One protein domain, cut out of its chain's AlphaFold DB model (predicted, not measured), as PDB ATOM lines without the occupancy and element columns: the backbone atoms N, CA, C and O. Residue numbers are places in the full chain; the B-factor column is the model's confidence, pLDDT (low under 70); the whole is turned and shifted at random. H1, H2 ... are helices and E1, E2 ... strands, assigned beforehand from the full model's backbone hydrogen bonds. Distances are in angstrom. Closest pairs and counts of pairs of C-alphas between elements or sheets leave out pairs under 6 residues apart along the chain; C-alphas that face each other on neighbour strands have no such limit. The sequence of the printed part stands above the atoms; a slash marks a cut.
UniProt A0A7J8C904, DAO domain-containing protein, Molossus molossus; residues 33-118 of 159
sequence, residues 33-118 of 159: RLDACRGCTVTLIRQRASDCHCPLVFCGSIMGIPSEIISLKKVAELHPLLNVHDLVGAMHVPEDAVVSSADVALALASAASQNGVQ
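AT A GLANCE: This is residues 33 to 118 of the 159 residues of the protein "DAO domain-containing protein" of Molossus molossus (UniProt A0A7J8C904). A small antiparallel sheet, E1 E3 E2, has a helix over each face, H1 and H2; H3 reaches away as an arm. Under half of the 86 printed residues are in named elements, in order E1 H1 E2 H2 E3 H3, mixed class. The whole is only just loose, close to extended: radius of gyration of the C-alphas 17.6 A, spans 55 by 31 by 18 A.

IN THESE COORDINATES: Find E1, residues 41 to 45, from (102.308, 78.698, 134.240); H1, 55 to 62; E2, 68 to 70; H2, 72 to 78; E3, 89 to 93; and H3, 101 to 114, 20.1 A long, ending at (75.358, 77.415, 154.600).

HOW THE PARTS SIT: Between E3 and E2 find N 92 and O 68, 2.8 A apart. This and every helix's O i to N i+4 pairs are within hydrogen-bond range. E1, H1, E2 form a split strand-helix-strand unit, E3 between its same-way strands, crossover right-handed. H3 is not on the sheet.

THE WHOLE: The printed part has no cut; pLDDT is under 70 at 33 to 63 and 88 to 89.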
ATOM      1  N   ARG A  33      93.134  80.016 150.546       31.45
ATOM      2  CA  ARG A  33      94.451  80.338 150.036       31.45
ATOM      3  C   ARG A  33      94.459  79.782 148.617       31.45
ATOM      4  O   ARG A  33      95.024  78.742 148.314       31.45
ATOM      5  N   LEU A  34      93.793  80.511 147.725       35.88
ATOM      6  CA  LEU A  34      94.361  80.743 146.420       35.88
ATOM      7  C   LEU A  34      95.681  81.418 146.749       35.88
ATOM      8  O   LEU A  34      95.753  82.639 146.898       35.88
ATOM      9  N   ASP A  35      96.711  80.606 146.973       33.72
ATOM     10  CA  ASP A  35      98.056  81.076 146.774       33.72
ATOM     11  C   ASP A  35      98.101  81.394 145.283       33.72
ATOM     12  O   ASP A  35      98.554  80.619 144.448       33.72
ATOM     13  N   ALA A  36      97.649  82.602 144.959       36.31
ATOM     14  CA  ALA A  36      98.211  83.375 143.891       36.31
ATOM     15  C   ALA A  36      99.674  83.656 144.288       36.31
ATOM     16  O   ALA A  36     100.109  84.799 144.410       36.31
ATOM     17  N   CYS A  37     100.488  82.599 144.431       36.41
ATOM     18  CA  CYS A  37     101.723  82.565 143.675       36.41
ATOM     19  C   CYS A  37     101.305  83.125 142.330       36.41
ATOM     20  O   CYS A  37     100.425  82.529 141.723       36.41
ATOM     21  N   ARG A  38     101.754  84.331 141.972       39.38
ATOM     22  CA  ARG A  38     101.465  84.957 140.679       39.38
ATOM     23  C   ARG A  38     101.887  83.947 139.617       39.38
ATOM     24  O   ARG A  38     103.064  83.860 139.272       39.38
ATOM     25  N   GLY A  39     100.952  83.076 139.275       42.81
ATOM     26  CA  GLY A  39     101.215  81.681 138.970       42.81
ATOM     27  C   GLY A  39     101.335  81.596 137.488       42.81
ATOM     28  O   GLY A  39     100.471  81.059 136.823       42.81
ATOM     29  N   CYS A  40     102.381  82.241 136.985       50.62
ATOM     30  CA  CYS A  40     102.728  82.237 135.589       50.62
ATOM     31  C   CYS A  40     103.037  80.780 135.241       50.62
ATOM     32  O   CYS A  40     104.158  80.310 135.435       50.62
ATOM     33  N   THR A  41     102.042  80.022 134.787       52.41
ATOM     34  CA  THR A  41     102.308  78.698 134.240       52.41
ATOM     35  C   THR A  41     103.001  78.929 132.912       52.41
ATOM     36  O   THR A  41     102.369  79.188 131.889       52.41
ATOM     37  N   VAL A  42     104.332  78.892 132.944       56.25
ATOM     38  CA  VAL A  42     105.140  78.861 131.735       56.25
ATOM     39  C   VAL A  42     105.198  77.412 131.280       56.25
ATOM     40  O   VAL A  42     105.938  76.603 131.837       56.25
ATOM     41  N   THR A  43     104.407  77.068 130.266       56.78
ATOM     42  CA  THR A  43     104.533  75.746 129.642       56.78
ATOM     43  C   THR A  43     105.776  75.746 128.762       56.78
ATOM     44  O   THR A  43     105.858  76.498 127.790       56.78
ATOM     45  N   LEU A  44     106.753  74.922 129.137       55.41
ATOM     46  CA  LEU A  44     108.069  74.848 128.512       55.41
ATOM     47  C   LEU A  44     108.071  73.809 127.395       55.41
ATOM     48  O   LEU A  44     107.817  72.628 127.627       55.41
ATOM     49  N   ILE A  45     108.390  74.242 126.178       54.72
ATOM     50  CA  ILE A  45     108.528  73.341 125.034       54.72
ATOM     51  C   ILE A  45     110.016  73.030 124.858       54.72
ATOM     52  O   ILE A  45     110.809  73.913 124.532       54.72
ATOM     53  N   ARG A  46     110.398  71.765 125.076       49.12
ATOM     54  CA  ARG A  46     111.765  71.257 124.844       49.12
ATOM     55  C   ARG A  46     111.964  70.608 123.464       49.12
ATOM     56  O   ARG A  46     113.094  70.275 123.118       49.12
ATOM     57  N   GLN A  47     110.905  70.407 122.671       38.66
ATOM     58  CA  GLN A  47     110.989  69.795 121.333       38.66
ATOM     59  C   GLN A  47     110.963  70.842 120.204       38.66
ATOM     60  O   GLN A  47     110.383  71.914 120.350       38.66
ATOM     61  N   ARG A  48     111.653  70.549 119.087       38.47
ATOM     62  CA  ARG A  48     111.841  71.465 117.944       38.47
ATOM     63  C   ARG A  48     110.503  71.916 117.343       38.47
ATOM     64  O   ARG A  48     109.625  71.104 117.079       38.47
ATOM     65  N   ALA A  49     110.428  73.207 117.020       43.38
ATOM     66  CA  ALA A  49     109.264  73.896 116.457       43.38
ATOM     67  C   ALA A  49     108.707  73.318 115.134       43.38
ATOM     68  O   ALA A  49     107.606  73.685 114.742       43.38
ATOM     69  N   SER A  50     109.430  72.427 114.447       37.94
ATOM     70  CA  SER A  50     109.026  71.860 113.151       37.94
ATOM     71  C   SER A  50     107.950  70.768 113.229       37.94
ATOM     72  O   SER A  50     107.272  70.556 112.231       37.94
ATOM     73  N   ASP A  51     107.744  70.132 114.391       35.84
ATOM     74  CA  ASP A  51     106.705  69.097 114.588       35.84
ATOM     75  C   ASP A  51     105.526  69.573 115.457       35.84
ATOM     76  O   ASP A  51     104.543  68.858 115.659       35.84
ATOM     77  N   CYS A  52     105.588  70.797 115.984       39.97
ATOM     78  CA  CYS A  52     104.567  71.326 116.878       39.97
ATOM     79  C   CYS A  52     103.534  72.148 116.106       39.97
ATOM     80  O   CYS A  52     103.536  73.378 116.139       39.97
ATOM     81  N   HIS A  53     102.572  71.463 115.495       43.22
ATOM     82  CA  HIS A  53     101.260  72.046 115.224       43.22
ATOM     83  C   HIS A  53     100.543  72.227 116.576       43.22
ATOM     84  O   HIS A  53      99.701  71.414 116.933       43.22
ATOM     85  N   CYS A  54     100.990  73.186 117.402       47.25
ATOM     86  CA  CYS A  54     100.653  73.270 118.828       47.25
ATOM     87  C   CYS A  54      99.134  73.442 119.029       47.25
ATOM     88  O   CYS A  54      98.621  74.552 118.859       47.25
ATOM     89  N   PRO A  55      98.395  72.390 119.432       48.84
ATOM     90  CA  PRO A  55      96.949  72.476 119.602       48.84
ATOM     91  C   PRO A  55      96.579  73.313 120.830       48.84
ATOM     92  O   PRO A  55      95.442  73.737 120.946       48.84
ATOM     93  N   LEU A  56      97.520  73.555 121.750       49.59
ATOM     94  CA  LEU A  56      97.259  74.159 123.058       49.59
ATOM     95  C   LEU A  56      96.980  75.667 122.975       49.59
ATOM     96  O   LEU A  56      96.051  76.141 123.619       49.59
ATOM     97  N   VAL A  57      97.709  76.404 122.127       52.47
ATOM     98  CA  VAL A  57      97.466  77.847 121.895       52.47
ATOM     99  C   VAL A  57      96.143  78.057 121.156       52.47
ATOM    100  O   VAL A  57      95.357  78.948 121.483       52.47
ATOM    101  N   PHE A  58      95.870  77.189 120.176       50.97
ATOM    102  CA  PHE A  58      94.607  77.194 119.447       50.97
ATOM    103  C   PHE A  58      93.438  76.825 120.374       50.97
ATOM    104  O   PHE A  58      92.417  77.505 120.355       50.97
ATOM    105  N   CYS A  59      93.613  75.817 121.238       52.62
ATOM    106  CA  CYS A  59      92.610  75.356 122.201       52.62
ATOM    107  C   CYS A  59      92.290  76.414 123.274       52.62
ATOM    108  O   CYS A  59      91.124  76.652 123.580       52.62
ATOM    109  N   GLY A  60      93.299  77.115 123.804       56.53
ATOM    110  CA  GLY A  60      93.079  78.226 124.736       56.53
ATOM    111  C   GLY A  60      92.270  79.362 124.104       56.53
ATOM    112  O   GLY A  60      91.301  79.838 124.694       56.53
ATOM    113  N   SER A  61      92.590  79.715 122.856       55.09
ATOM    114  CA  SER A  61      91.888  80.772 122.114       55.09
ATOM    115  C   SER A  61      90.424  80.421 121.811       55.09
ATOM    116  O   SER A  61      89.557  81.283 121.929       55.09
ATOM    117  N   ILE A  62      90.116  79.161 121.472       55.06
ATOM    118  CA  ILE A  62      88.721  78.720 121.260       55.06
ATOM    119  C   ILE A  62      87.931  78.596 122.575       55.06
ATOM    120  O   ILE A  62      86.710  78.716 122.556       55.06
ATOM    121  N   MET A  63      88.613  78.375 123.704       64.38
ATOM    122  CA  MET A  63      88.015  78.266 125.043       64.38
ATOM    123  C   MET A  63      87.897  79.624 125.758       64.38
ATOM    124  O   MET A  63      87.369  79.682 126.866       64.38
ATOM    125  N   GLY A  64      88.381  80.711 125.143       73.88
ATOM    126  CA  GLY A  64      88.368  82.054 125.729       73.88
ATOM    127  C   GLY A  64      89.373  82.252 126.868       73.88
ATOM    128  O   GLY A  64      89.209  83.175 127.659       73.88
ATOM    129  N   ILE A  65      90.399  81.401 126.965       77.88
ATOM    130  CA  ILE A  65      91.439  81.497 127.992       77.88
ATOM    131  C   ILE A  65      92.550  82.422 127.474       77.88
ATOM    132  O   ILE A  65      93.183  82.095 126.459       77.88
ATOM    133  N   PRO A  66      92.826  83.556 128.145       77.56
ATOM    134  CA  PRO A  66      93.889  84.463 127.734       77.56
ATOM    135  C   PRO A  66      95.243  83.752 127.833       77.56
ATOM    136  O   PRO A  66      95.706  83.391 128.914       77.56
ATOM    137  N   SER A  67      95.871  83.529 126.680       75.50
ATOM    138  CA  SER A  67      97.159  82.845 126.564       75.50
ATOM    139  C   SER A  67      98.033  83.544 125.529       75.50
ATOM    140  O   SER A  67      97.565  83.957 124.469       75.50
ATOM    141  N   GLU A  68      99.316  83.693 125.845       78.62
ATOM    142  CA  GLU A  68     100.286  84.354 124.973       78.62
ATOM    143  C   GLU A  68     101.566  83.524 124.843       78.62
ATOM    144  O   GLU A  68     102.041  82.916 125.801       78.62
ATOM    145  N   ILE A  69     102.149  83.503 123.644       80.25
ATOM    146  CA  ILE A  69     103.508  82.992 123.454       80.25
ATOM    147  C   ILE A  69     104.484  84.100 123.835       80.25
ATOM    148  O   ILE A  69     104.450  85.187 123.259       80.25
ATOM    149  N   ILE A  70     105.367  83.819 124.791       79.31
ATOM    150  CA  ILE A  70     106.318  84.796 125.323       79.31
ATOM    151  C   ILE A  70     107.757  84.435 124.965       79.31
ATOM    152  O   ILE A  70     108.127  83.272 124.806       79.31
ATOM    153  N   SER A  71     108.597  85.463 124.848       82.75
ATOM    154  CA  SER A  71     110.030  85.274 124.612       82.75
ATOM    155  C   SER A  71     110.728  84.663 125.831       82.75
ATOM    156  O   SER A  71     110.341  84.913 126.973       82.75
ATOM    157  N   LEU A  72     111.836  83.952 125.607       81.25
ATOM    158  CA  LEU A  72     112.662  83.398 126.690       81.25
ATOM    159  C   LEU A  72     113.224  84.481 127.626       81.25
ATOM    160  O   LEU A  72     113.384  84.244 128.819       81.25
ATOM    161  N   LYS A  73     113.465  85.695 127.110       85.94
ATOM    162  CA  LYS A  73     113.838  86.847 127.943       85.94
ATOM    163  C   LYS A  73     112.731  87.176 128.946       85.94
ATOM    164  O   LYS A  73     113.012  87.382 130.120       85.94
ATOM    165  N   LYS A  74     111.474  87.169 128.492       83.31
ATOM    166  CA  LYS A  74     110.317  87.408 129.358       83.31
ATOM    167  C   LYS A  74     110.136  86.295 130.388       83.31
ATOM    168  O   LYS A  74     109.819  86.583 131.534       83.31
ATOM    169  N   VAL A  75     110.409  85.046 130.007       81.25
ATOM    170  CA  VAL A  75     110.420  83.910 130.941       81.25
ATOM    171  C   VAL A  75     111.451  84.118 132.049       81.25
ATOM    172  O   VAL A  75     111.112  83.954 133.215       81.25
ATOM    173  N   ALA A  76     112.676  84.521 131.708       83.69
ATOM    174  CA  ALA A  76     113.729  84.776 132.691       83.69
ATOM    175  C   ALA A  76     113.409  85.968 133.618       83.69
ATOM    176  O   ALA A  76     113.789  85.953 134.785       83.69
ATOM    177  N   GLU A  77     112.685  86.982 133.126       86.62
ATOM    178  CA  GLU A  77     112.172  88.082 133.959       86.62
ATOM    179  C   GLU A  77     111.100  87.607 134.956       86.62
ATOM    180  O   GLU A  77     111.084  88.060 136.099       86.62
ATOM    181  N   LEU A  78     110.202  86.711 134.531       81.44
ATOM    182  CA  LEU A  78     109.114  86.183 135.364       81.44
ATOM    183  C   LEU A  78     109.599  85.119 136.360       81.44
ATOM    184  O   LEU A  78     109.151  85.093 137.506       81.44
ATOM    185  N   HIS A  79     110.540  84.271 135.943       82.00
ATOM    186  CA  HIS A  79     111.115  83.192 136.744       82.00
ATOM    187  C   HIS A  79     112.650  83.231 136.708       82.00
ATOM    188  O   HIS A  79     113.271  82.439 135.998       82.00
ATOM    189  N   PRO A  80     113.290  84.089 137.525       82.12
ATOM    190  CA  PRO A  80     114.748  84.247 137.529       82.12
ATOM    191  C   PRO A  80     115.526  82.986 137.930       82.12
ATOM    192  O   PRO A  80     116.709  82.864 137.630       82.12
ATOM    193  N   LEU A  81     114.873  82.055 138.633       84.50
ATOM    194  CA  LEU A  81     115.464  80.786 139.069       84.50
ATOM    195  C   LEU A  81     115.362  79.678 138.007       84.50
ATOM    196  O   LEU A  81     115.917  78.597 138.202       84.50
ATOM    197  N   LEU A  82     114.640  79.914 136.908       80.25
ATOM    198  CA  LEU A  82     114.473  78.935 135.841       80.25
ATOM    199  C   LEU A  82     115.663  78.998 134.877       80.25
ATOM    200  O   LEU A  82     115.993  80.056 134.343       80.25
ATOM    201  N   ASN A  83     116.279  77.849 134.599       80.56
ATOM    202  CA  ASN A  83     117.252  77.747 133.518       80.56
ATOM    203  C   ASN A  83     116.523  77.775 132.166       80.56
ATOM    204  O   ASN A  83     115.677  76.922 131.905       80.56
ATOM    205  N   VAL A  84     116.846  78.757 131.321       80.62
ATOM    206  CA  VAL A  84     116.179  78.974 130.027       80.62
ATOM    207  C   VAL A  84     117.014  78.547 128.814       80.62
ATOM    208  O   VAL A  84     116.557  78.690 127.682       80.62
ATOM    209  N   HIS A  85     118.237  78.045 129.020       78.75
ATOM    210  CA  HIS A  85     119.208  77.804 127.941       78.75
ATOM    211  C   HIS A  85     118.819  76.692 126.956       78.75
ATOM    212  O   HIS A  85     119.295  76.670 125.824       78.75
ATOM    213  N   ASP A  86     117.966  75.773 127.381       75.81
ATOM    214  CA  ASP A  86     117.540  74.578 126.653       75.81
ATOM    215  C   ASP A  86     116.065  74.635 126.211       75.81
ATOM    216  O   ASP A  86     115.505  73.636 125.756       75.81
ATOM    217  N   LEU A  87     115.427  75.800 126.353       72.44
ATOM    218  CA  LEU A  87     114.028  76.020 126.003       72.44
ATOM    219  C   LEU A  87     113.871  76.437 124.538       72.44
ATOM    220  O   LEU A  87     114.600  77.290 124.040       72.44
ATOM    221  N   VAL A  88     112.864  75.878 123.861       69.81
ATOM    222  CA  VAL A  88     112.530  76.201 122.461       69.81
ATOM    223  C   VAL A  88     111.373  77.203 122.377       69.81
ATOM    224  O   VAL A  88     111.257  77.942 121.404       69.81
ATOM    225  N   GLY A  89     110.529  77.270 123.409       68.94
ATOM    226  CA  GLY A  89     109.407  78.199 123.479       68.94
ATOM    227  C   GLY A  89     108.690  78.153 124.824       68.94
ATOM    228  O   GLY A  89     108.904  77.242 125.628       68.94
ATOM    229  N   ALA A  90     107.846  79.156 125.048       71.81
ATOM    230  CA  ALA A  90     107.106  79.349 126.282       71.81
ATOM    231  C   ALA A  90     105.720  79.937 126.002       71.81
ATOM    232  O   ALA A  90     105.585  80.883 125.225       71.81
ATOM    233  N   MET A  91     104.706  79.390 126.665       78.31
ATOM    234  CA  MET A  91     103.352  79.942 126.701       78.31
ATOM    235  C   MET A  91     103.055  80.429 128.112       78.31
ATOM    236  O   MET A  91     103.355  79.712 129.063       78.31
ATOM    237  N   HIS A  92     102.474  81.616 128.233       77.19
ATOM    238  CA  HIS A  92     102.094  82.241 129.491       77.19
ATOM    239  C   HIS A  92     100.573  82.377 129.573       77.19
ATOM    240  O   HIS A  92      99.925  82.847 128.635       77.19
ATOM    241  N   VAL A  93     100.023  81.940 130.708       81.62
ATOM    242  CA  VAL A  93      98.597  82.016 131.044       81.62
ATOM    243  C   VAL A  93      98.480  82.803 132.354       81.62
ATOM    244  O   VAL A  93      98.735  82.238 133.416       81.62
ATOM    245  N   PRO A  94      98.166  84.112 132.305       75.25
ATOM    246  CA  PRO A  94      98.227  84.985 133.483       75.25
ATOM    247  C   PRO A  94      97.231  84.630 134.591       75.25
ATOM    248  O   PRO A  94      97.478  84.921 135.759       75.25
ATOM    249  N   GLU A  95      96.090  84.056 134.212       76.81
ATOM    250  CA  GLU A  95      94.985  83.722 135.119       76.81
ATOM    251  C   GLU A  95      95.068  82.293 135.661       76.81
ATOM    252  O   GLU A  95      94.196  81.874 136.422       76.81
ATOM    253  N   ASP A  96      96.099  81.540 135.276       78.69
ATOM    254  CA  ASP A  96      96.290  80.202 135.810       78.69
ATOM    255  C   ASP A  96      96.713  80.263 137.284       78.69
ATOM    256  O   ASP A  96      97.394  81.189 137.741       78.69
ATOM    257  N   ALA A  97      96.269  79.277 138.054       72.75
ATOM    258  CA  ALA A  97      96.512  79.224 139.482       72.75
ATOM    259  C   ALA A  97      96.627  77.781 139.955       72.75
ATOM    260  O   ALA A  97      95.835  76.907 139.604       72.75
ATOM    261  N   VAL A  98      97.588  77.551 140.846       76.56
ATOM    262  CA  VAL A  98      97.678  76.293 141.578       76.56
ATOM    263  C   VAL A  98      96.854  76.434 142.847       76.56
ATOM    264  O   VAL A  98      97.099  77.317 143.667       76.56
ATOM    265  N   VAL A  99      95.876  75.550 143.009       82.00
ATOM    266  CA  VAL A  99      94.998  75.528 144.181       82.00
ATOM    267  C   VAL A  99      95.127  74.214 144.931       82.00
ATOM    268  O   VAL A  99      95.237  73.142 144.335       82.00
ATOM    269  N   SER A 100      95.075  74.297 146.259       88.12
ATOM    270  CA  SER A 100      94.923  73.123 147.112       88.12
ATOM    271  C   SER A 100      93.538  72.518 146.887       88.12
ATOM    272  O   SER A 100      92.515  73.155 147.149       88.12
ATOM    273  N   SER A 101      93.491  71.273 146.416       87.62
ATOM    274  CA  SER A 101      92.229  70.553 146.215       87.62
ATOM    275  C   SER A 101      91.446  70.383 147.521       87.62
ATOM    276  O   SER A 101      90.218  70.465 147.513       87.62
ATOM    277  N   ALA A 102      92.147  70.208 148.645       88.88
ATOM    278  CA  ALA A 102      91.542  70.100 149.967       88.88
ATOM    279  C   ALA A 102      90.840  71.402 150.385       88.88
ATOM    280  O   ALA A 102      89.712  71.360 150.876       88.88
ATOM    281  N   ASP A 103      91.466  72.553 150.128       88.19
ATOM    282  CA  ASP A 103      90.904  73.855 150.501       88.19
ATOM    283  C   ASP A 103      89.669  74.182 149.659       88.19
ATOM    284  O   ASP A 103      88.665  74.662 150.188       88.19
ATOM    285  N   VAL A 104      89.711  73.863 148.360       90.44
ATOM    286  CA  VAL A 104      88.559  74.020 147.460       90.44
ATOM    287  C   VAL A 104      87.400  73.132 147.907       90.44
ATOM    288  O   VAL A 104      86.269  73.607 148.015       90.44
ATOM    289  N   ALA A 105      87.663  71.860 148.219       91.62
ATOM    290  CA  ALA A 105      86.633  70.941 148.697       91.62
ATOM    291  C   ALA A 105      85.994  71.433 150.006       91.62
ATOM    292  O   ALA A 105      84.769  71.426 150.135       91.62
ATOM    293  N   LEU A 106      86.804  71.916 150.953       93.69
ATOM    294  CA  LEU A 106      86.315  72.451 152.222       93.69
ATOM    295  C   LEU A 106      85.497  73.737 152.036       93.69
ATOM    296  O   LEU A 106      84.465  73.910 152.688       93.69
ATOM    297  N   ALA A 107      85.922  74.624 151.135       93.75
ATOM    298  CA  ALA A 107      85.182  75.836 150.805       93.75
ATOM    299  C   ALA A 107      83.810  75.512 150.202       93.75
ATOM    300  O   ALA A 107      82.800  76.063 150.637       93.75
ATOM    301  N   LEU A 108      83.762  74.566 149.258       94.81
ATOM    302  CA  LEU A 108      82.513  74.098 148.658       94.81
ATOM    303  C   LEU A 108      81.601  73.425 149.691       94.81
ATOM    304  O   LEU A 108      80.410  73.723 149.728       94.81
ATOM    305  N   ALA A 109      82.148  72.573 150.560       94.12
ATOM    306  CA  ALA A 109      81.400  71.936 151.642       94.12
ATOM    307  C   ALA A 109      80.798  72.973 152.606       94.12
ATOM    308  O   ALA A 109      79.620  72.896 152.956       94.12
ATOM    309  N   SER A 110      81.585  73.984 152.983       94.38
ATOM    310  CA  SER A 110      81.136  75.070 153.859       94.38
ATOM    311  C   SER A 110      80.015  75.885 153.213       94.38
ATOM    312  O   SER A 110      78.982  76.118 153.838       94.38
ATOM    313  N   ALA A 111      80.176  76.261 151.940       95.44
ATOM    314  CA  ALA A 111      79.157  76.989 151.190       95.44
ATOM    315  C   ALA A 111      77.870  76.163 151.007       95.44
ATOM    316  O   ALA A 111      76.769  76.690 151.149       95.44
ATOM    317  N   ALA A 112      77.981  74.861 150.736       95.00
ATOM    318  CA  ALA A 112      76.828  73.971 150.631       95.00
ATOM    319  C   ALA A 112      76.080  73.864 151.968       95.00
ATOM    320  O   ALA A 112      74.853  73.964 151.998       95.00
ATOM    321  N   SER A 113      76.811  73.727 153.077       95.50
ATOM    322  CA  SER A 113      76.219  73.664 154.415       95.50
ATOM    323  C   SER A 113      75.481  74.953 154.784       95.50
ATOM    324  O   SER A 113      74.359  74.891 155.283       95.50
ATOM    325  N   GLN A 114      76.035  76.120 154.436       95.50
ATOM    326  CA  GLN A 114      75.358  77.415 154.600       95.50
ATOM    327  C   GLN A 114      74.058  77.522 153.786       95.50
ATOM    328  O   GLN A 114      73.139  78.225 154.192       95.50
ATOM    329  N   ASN A 115      73.950  76.791 152.673       96.44
ATOM    330  CA  ASN A 115      72.734  76.691 151.861       96.44
ATOM    331  C   ASN A 115      71.791  75.551 152.305       96.44
ATOM    332  O   ASN A 115      70.864  75.199 151.576       96.44
ATOM    333  N   GLY A 116      72.006  74.963 153.489       95.75
ATOM    334  CA  GLY A 116      71.120  73.957 154.084       95.75
ATOM    335  C   GLY A 116      71.438  72.503 153.721       95.75
ATOM    336  O   GLY A 116      70.664  71.608 154.069       95.75
ATOM    337  N   VAL A 117      72.561  72.231 153.047       97.06
ATOM    338  CA  VAL A 117      73.011  70.855 152.788       97.06
ATOM    339  C   VAL A 117      73.532  70.220 154.078       97.06
ATOM    340  O   VAL A 117      74.318  70.815 154.816       97.06
ATOM    341  N   GLN A 118      73.128  68.978 154.333       95.69
ATOM    342  CA  GLN A 118      73.629  68.186 155.454       95.69
ATOM    343  C   GLN A 118      74.826  67.351 155.001       95.69
ATOM    344  O   GLN A 118      74.734  66.603 154.027       95.69
TER     345      GLN A 118